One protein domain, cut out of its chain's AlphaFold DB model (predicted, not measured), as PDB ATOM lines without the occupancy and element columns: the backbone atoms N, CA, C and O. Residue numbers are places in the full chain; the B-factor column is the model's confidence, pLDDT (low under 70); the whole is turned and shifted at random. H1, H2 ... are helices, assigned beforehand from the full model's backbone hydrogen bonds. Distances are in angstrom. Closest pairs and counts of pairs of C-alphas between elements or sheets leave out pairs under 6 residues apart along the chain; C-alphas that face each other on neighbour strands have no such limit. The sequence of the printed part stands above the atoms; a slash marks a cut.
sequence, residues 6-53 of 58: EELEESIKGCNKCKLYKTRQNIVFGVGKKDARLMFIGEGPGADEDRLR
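Overview. This is residues 6 to 53 of the 58 residues of a protein of Clostridium sp. CAG:343 (UniProt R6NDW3). Little regular structure is here: a long looped stretch, residues 23 to 46, runs out, turns at residues 33 to 38, which stick out, and folds back. H1 and H3 lie on opposite sides of it, and H2 lies at the end away from the turn. The printed part has 48 residues with three named helices, in the order H1, H2, H3, and no named strand; the class is all helix, with 17 residues in named elements. It is only just loose, close to compact, with a radius of gyration of the C-alphas of 11.9 A and spans of 34 by 24 by 17 A.

Along the chain. Find C-alpha 6 at (19.462, -30.859, -24.114); from there H1, residues 6 to 12, runs 10.1 A. H2, residues 19 to 22, covers 5.9 A. H3, residues 47 to 52, runs 8.7 A to C-alpha 52 at (1.287, -32.205, -32.502).

Arrangement. Start at H1: it is apart from H2 and from H3. H2 and H3 are apart too. Each O i to N i+4 pair is within hydrogen-bond range in H1 and H3; H2 is too short for such a pair.

Size, cuts and confidence. Look at the C-alphas of Lys 22 and Arg 37, the two farthest apart, at 34.3 A. Residues 16 to 23, of which 19 to 22 belong to H2, and 33 to 38 stand free. The link from H2 to H3 is long, 24 residues. The printed part has no cut, and no printed residue is under 70 in pLDDT.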
ATOM      1  N   GLU A   6      19.153 -31.529 -22.855       89.56
ATOM      2  CA  GLU A   6      19.462 -30.859 -24.114       89.56
ATOM      3  C   GLU A   6      20.286 -31.767 -25.034       89.56
ATOM      4  O   GLU A   6      19.909 -31.979 -26.185       89.56
ATOM      5  N   GLU A   7      21.357 -32.378 -24.511       91.19
ATOM      6  CA  GLU A   7      22.178 -33.339 -25.261       91.19
ATOM      7  C   GLU A   7      21.351 -34.542 -25.726       91.19
ATOM      8  O   GLU A   7      21.495 -35.019 -26.856       91.19
ATOM      9  N   LEU A   8      20.467 -35.039 -24.853       90.12
ATOM     10  CA  LEU A   8      19.566 -36.130 -25.192       90.12
ATOM     11  C   LEU A   8      18.614 -35.715 -26.321       90.12
ATOM     12  O   LEU A   8      18.500 -36.446 -27.305       90.12
ATOM     13  N   GLU A   9      17.973 -34.551 -26.207       89.62
ATOM     14  CA  GLU A   9      17.032 -34.030 -27.201       89.62
ATOM     15  C   GLU A   9      17.706 -33.834 -28.567       89.62
ATOM     16  O   GLU A   9      17.176 -34.266 -29.593       89.62
ATOM     17  N   GLU A  10      18.904 -33.251 -28.604       90.25
ATOM     18  CA  GLU A  10      19.662 -33.081 -29.845       90.25
ATOM     19  C   GLU A  10      20.041 -34.413 -30.484       90.25
ATOM     20  O   GLU A  10      19.889 -34.589 -31.696       90.25
ATOM     21  N   SER A  11      20.464 -35.384 -29.674       90.50
ATOM     22  CA  SER A  11      20.894 -36.682 -30.187       90.50
ATOM     23  C   SER A  11      19.771 -37.469 -30.864       90.50
ATOM     24  O   SER A  11      20.029 -38.275 -31.764       90.50
ATOM     25  N   ILE A  12      18.520 -37.245 -30.447       90.00
ATOM     26  CA  ILE A  12      17.383 -37.983 -30.982       90.00
ATOM     27  C   ILE A  12      16.751 -37.313 -32.200       90.00
ATOM     28  O   ILE A  12      16.162 -38.053 -32.983       90.00
ATOM     29  N   LYS A  13      16.908 -35.993 -32.422       87.38
ATOM     30  CA  LYS A  13      16.278 -35.224 -33.530       87.38
ATOM     31  C   LYS A  13      16.412 -35.889 -34.911       87.38
ATOM     32  O   LYS A  13      15.495 -35.803 -35.723       87.38
ATOM     33  N   GLY A  14      17.514 -36.599 -35.162       85.81
ATOM     34  CA  GLY A  14      17.787 -37.327 -36.410       85.81
ATOM     35  C   GLY A  14      17.820 -38.856 -36.287       85.81
ATOM     36  O   GLY A  14      18.370 -39.524 -37.157       85.81
ATOM     37  N   CYS A  15      17.290 -39.442 -35.209       91.81
ATOM     38  CA  CYS A  15      17.522 -40.853 -34.888       91.81
ATOM     39  C   CYS A  15      16.951 -41.813 -35.948       91.81
ATOM     40  O   CYS A  15      15.737 -41.974 -36.072       91.81
ATOM     41  N   ASN A  16      17.820 -42.521 -36.662       92.12
ATOM     42  CA  ASN A  16      17.476 -43.485 -37.715       92.12
ATOM     43  C   ASN A  16      17.735 -44.949 -37.305       92.12
ATOM     44  O   ASN A  16      17.785 -45.840 -38.149       92.12
ATOM     45  N   LYS A  17      17.874 -45.217 -36.001       91.12
ATOM     46  CA  LYS A  17      18.291 -46.529 -35.474       91.12
ATOM     47  C   LYS A  17      17.246 -47.645 -35.619       91.12
ATOM     48  O   LYS A  17      17.585 -48.809 -35.440       91.12
ATOM     49  N   CYS A  18      15.982 -47.330 -35.914       91.94
ATOM     50  CA  CYS A  18      14.915 -48.327 -36.059       91.94
ATOM     51  C   CYS A  18      13.915 -47.951 -37.157       91.94
ATOM     52  O   CYS A  18      13.706 -46.779 -37.444       91.94
ATOM     53  N   LYS A  19      13.209 -48.935 -37.720       92.44
ATOM     54  CA  LYS A  19      12.257 -48.755 -38.837       92.44
ATOM     55  C   LYS A  19      11.180 -47.670 -38.646       92.44
ATOM     56  O   LYS A  19      10.653 -47.189 -39.642       92.44
ATOM     57  N   LEU A  20      10.886 -47.259 -37.408       88.81
ATOM     58  CA  LEU A  20       9.903 -46.214 -37.093       88.81
ATOM     59  C   LEU A  20      10.287 -44.836 -37.651       88.81
ATOM     60  O   LEU A  20       9.406 -44.017 -37.895       88.81
ATOM     61  N   TYR A  21      11.580 -44.580 -37.903       88.94
ATOM     62  CA  TYR A  21      12.005 -43.314 -38.518       88.94
ATOM     63  C   TYR A  21      11.399 -43.098 -39.912       88.94
ATOM     64  O   TYR A  21      11.341 -41.964 -40.370       88.94
ATOM     65  N   LYS A  22      10.969 -44.173 -40.589       88.75
ATOM     66  CA  LYS A  22      10.431 -44.115 -41.953       88.75
ATOM     67  C   LYS A  22       9.007 -43.571 -42.021       88.75
ATOM     68  O   LYS A  22       8.618 -43.066 -43.065       88.75
ATOM     69  N   THR A  23       8.226 -43.741 -40.955       88.94
ATOM     70  CA  THR A  23       6.784 -43.450 -40.957       88.94
ATOM     71  C   THR A  23       6.395 -42.317 -40.021       88.94
ATOM     72  O   THR A  23       5.359 -41.702 -40.242       88.94
ATOM     73  N   ARG A  24       7.189 -42.045 -38.977       87.44
ATOM     74  CA  ARG A  24       6.929 -40.926 -38.066       87.44
ATOM     75  C   ARG A  24       7.081 -39.596 -38.800       87.44
ATOM     76  O   ARG A  24       8.016 -39.431 -39.584       87.44
ATOM     77  N   GLN A  25       6.212 -38.640 -38.512       86.25
ATOM     78  CA  GLN A  25       6.367 -37.283 -39.027       86.25
ATOM     79  C   GLN A  25       7.327 -36.491 -38.151       86.25
ATOM     80  O   GLN A  25       8.131 -35.704 -38.650       86.25
ATOM     81  N   ASN A  26       7.260 -36.718 -36.842       87.44
ATOM     82  CA  ASN A  26       7.968 -35.937 -35.857       87.44
ATOM     83  C   ASN A  26       8.552 -36.803 -34.751       87.44
ATOM     84  O   ASN A  26       8.238 -37.975 -34.570       87.44
ATOM     85  N   ILE A  27       9.454 -36.193 -33.996       88.81
ATOM     86  CA  ILE A  27       9.944 -36.779 -32.760       88.81
ATOM     87  C   ILE A  27       9.198 -36.111 -31.628       88.81
ATOM     88  O   ILE A  27       9.210 -34.889 -31.493       88.81
ATOM     89  N   VAL A  28       8.520 -36.935 -30.843       88.81
ATOM     90  CA  VAL A  28       7.784 -36.495 -29.670       88.81
ATOM     91  C   VAL A  28       8.720 -36.612 -28.481       88.81
ATOM     92  O   VAL A  28       8.984 -37.712 -27.995       88.81
ATOM     93  N   PHE A  29       9.265 -35.478 -28.048       88.31
ATOM     94  CA  PHE A  29      10.014 -35.431 -26.800       88.31
ATOM     95  C   PHE A  29       9.054 -35.337 -25.612       88.31
ATOM     96  O   PHE A  29       7.964 -34.756 -25.707       88.31
ATOM     97  N   GLY A  30       9.459 -35.930 -24.491       86.81
ATOM     98  CA  GLY A  30       8.711 -35.826 -23.244       86.81
ATOM     99  C   GLY A  30       8.611 -34.366 -22.807       86.81
ATOM    100  O   GLY A  30       9.584 -33.619 -22.878       86.81
ATOM    101  N   VAL A  31       7.428 -33.961 -22.354       86.38
ATOM    102  CA  VAL A  31       7.183 -32.627 -21.797       86.38
ATOM    103  C   VAL A  31       6.938 -32.746 -20.302       86.38
ATOM    104  O   VAL A  31       6.236 -33.646 -19.855       86.38
ATOM    105  N   GLY A  32       7.523 -31.844 -19.522       87.25
ATOM    106  CA  GLY A  32       7.381 -31.862 -18.074       87.25
ATOM    107  C   GLY A  32       8.477 -31.082 -17.367       87.25
ATOM    108  O   GLY A  32       9.347 -30.467 -17.987       87.25
ATOM    109  N   LYS A  33       8.421 -31.113 -16.039       88.06
ATOM    110  CA  LYS A  33       9.451 -30.548 -15.174       88.06
ATOM    111  C   LYS A  33      10.663 -31.482 -15.119       88.06
ATOM    112  O   LYS A  33      10.510 -32.660 -14.819       88.06
ATOM    113  N   LYS A  34      11.864 -30.951 -15.371       86.75
ATOM    114  CA  LYS A  34      13.123 -31.724 -15.307       86.75
ATOM    115  C   LYS A  34      13.450 -32.198 -13.886       86.75
ATOM    116  O   LYS A  34      14.121 -33.207 -13.722       86.75
ATOM    117  N   ASP A  35      12.955 -31.480 -12.882       88.56
ATOM    118  CA  ASP A  35      13.060 -31.777 -11.450       88.56
ATOM    119  C   ASP A  35      11.837 -32.539 -10.903       88.56
ATOM    120  O   ASP A  35      11.637 -32.625  -9.689       88.56
ATOM    121  N   ALA A  36      10.984 -33.087 -11.776       89.50
ATOM    122  CA  ALA A  36       9.824 -33.852 -11.343       89.50
ATOM    123  C   ALA A  36      10.247 -35.082 -10.524       89.50
ATOM    124  O   ALA A  36      11.122 -35.852 -10.909       89.50
ATOM    125  N   ARG A  37       9.555 -35.309  -9.402       93.44
ATOM    126  CA  ARG A  37       9.761 -36.495  -8.551       93.44
ATOM    127  C   ARG A  37       9.189 -37.783  -9.148       93.44
ATOM    128  O   ARG A  37       9.481 -38.861  -8.642       93.44
ATOM    129  N   LEU A  38       8.333 -37.663 -10.160       89.75
ATOM    130  CA  LEU A  38       7.633 -38.767 -10.802       89.75
ATOM    131  C   LEU A  38       7.676 -38.579 -12.319       89.75
ATOM    132  O   LEU A  38       7.426 -37.480 -12.811       89.75
ATOM    133  N   MET A  39       7.967 -39.661 -13.038       90.31
ATOM    134  CA  MET A  39       7.994 -39.708 -14.495       90.31
ATOM    135  C   MET A  39       7.078 -40.833 -14.973       90.31
ATOM    136  O   MET A  39       7.206 -41.971 -14.524       90.31
ATOM    137  N   PHE A  40       6.172 -40.515 -15.893       87.75
ATOM    138  CA  PHE A  40       5.337 -41.503 -16.568       87.75
ATOM    139  C   PHE A  40       5.984 -41.881 -17.899       87.75
ATOM    140  O   PHE A  40       6.367 -41.006 -18.675       87.75
ATOM    141  N   ILE A  41       6.113 -43.183 -18.153       89.00
ATOM    142  CA  ILE A  41       6.691 -43.724 -19.385       89.00
ATOM    143  C   ILE A  41       5.608 -44.551 -20.072       89.00
ATOM    144  O   ILE A  41       5.168 -45.567 -19.537       89.00
ATOM    145  N   GLY A  42       5.159 -44.075 -21.232       87.00
ATOM    146  CA  GLY A  42       4.218 -44.790 -22.091       87.00
ATOM    147  C   GLY A  42       4.916 -45.741 -23.065       87.00
ATOM    148  O   GLY A  42       6.140 -45.851 -23.096       87.00
ATOM    149  N   GLU A  43       4.118 -46.406 -23.894       88.81
ATOM    150  CA  GLU A  43       4.581 -47.341 -24.925       88.81
ATOM    151  C   GLU A  43       5.214 -46.645 -26.144       88.81
ATOM    152  O   GLU A  43       6.268 -47.063 -26.628       88.81
ATOM    153  N   GLY A  44       4.608 -45.560 -26.626       85.00
ATOM    154  CA  GLY A  44       5.087 -44.800 -27.775       85.00
ATOM    155  C   GLY A  44       4.089 -43.724 -28.211       85.00
ATOM    156  O   GLY A  44       2.961 -43.713 -27.720       85.00
ATOM    157  N   PRO A  45       4.497 -42.815 -29.115       87.31
ATOM    158  CA  PRO A  45       3.646 -41.721 -29.549       87.31
ATOM    159  C   PRO A  45       2.491 -42.211 -30.431       87.31
ATOM    160  O   PRO A  45       2.703 -42.935 -31.407       87.31
ATOM    161  N   GLY A  46       1.277 -41.773 -30.112       86.94
ATOM    162  CA  GLY A  46       0.097 -41.941 -30.956       86.94
ATOM    163  C   GLY A  46       0.080 -40.989 -32.161       86.94
ATOM    164  O   GLY A  46       0.904 -40.082 -32.281       86.94
ATOM    165  N   ALA A  47      -0.903 -41.156 -33.053       86.81
ATOM    166  CA  ALA A  47      -1.019 -40.352 -34.278       86.81
ATOM    167  C   ALA A  47      -1.182 -38.843 -34.006       86.81
ATOM    168  O   ALA A  47      -0.568 -38.016 -34.682       86.81
ATOM    169  N   ASP A  48      -1.978 -38.470 -32.999       85.25
ATOM    170  CA  ASP A  48      -2.135 -37.064 -32.615       85.25
ATOM    171  C   ASP A  48      -0.875 -36.493 -31.962       85.25
ATOM    172  O   ASP A  48      -0.535 -35.338 -32.206       85.25
ATOM    173  N   GLU A  49      -0.151 -37.288 -31.176       86.12
ATOM    174  CA  GLU A  49       1.101 -36.865 -30.538       86.12
ATOM    175  C   GLU A  49       2.199 -36.630 -31.575       86.12
ATOM    176  O   GLU A  49       2.879 -35.601 -31.524       86.12
ATOM    177  N   ASP A  50       2.320 -37.536 -32.553       86.00
ATOM    178  CA  ASP A  50       3.217 -37.390 -33.701       86.00
ATOM    179  C   ASP A  50       2.871 -36.124 -34.495       86.00
ATOM    180  O   ASP A  50       3.745 -35.307 -34.781       86.00
ATOM    181  N   ARG A  51       1.585 -35.874 -34.767       83.88
ATOM    182  CA  ARG A  51       1.144 -34.660 -35.471       83.88
ATOM    183  C   ARG A  51       1.425 -33.377 -34.681       83.88
ATOM    184  O   ARG A  51       1.850 -32.380 -35.264       83.88
ATOM    185  N   LEU A  52       1.186 -33.384 -33.370       81.44
ATOM    186  CA  LEU A  52       1.287 -32.205 -32.502       81.44
ATOM    187  C   LEU A  52       2.693 -31.974 -31.926       81.44
ATOM    188  O   LEU A  52       2.907 -30.952 -31.274       81.44
ATOM    189  N   ARG A  53       3.642 -32.893 -32.154       80.19
ATOM    190  CA  ARG A  53       5.003 -32.875 -31.580       80.19
ATOM    191  C   ARG A  53       5.024 -32.811 -30.047       80.19
ATOM    192  O   ARG A  53       5.918 -32.206 -29.459       80.19
TER     193      ARG A  53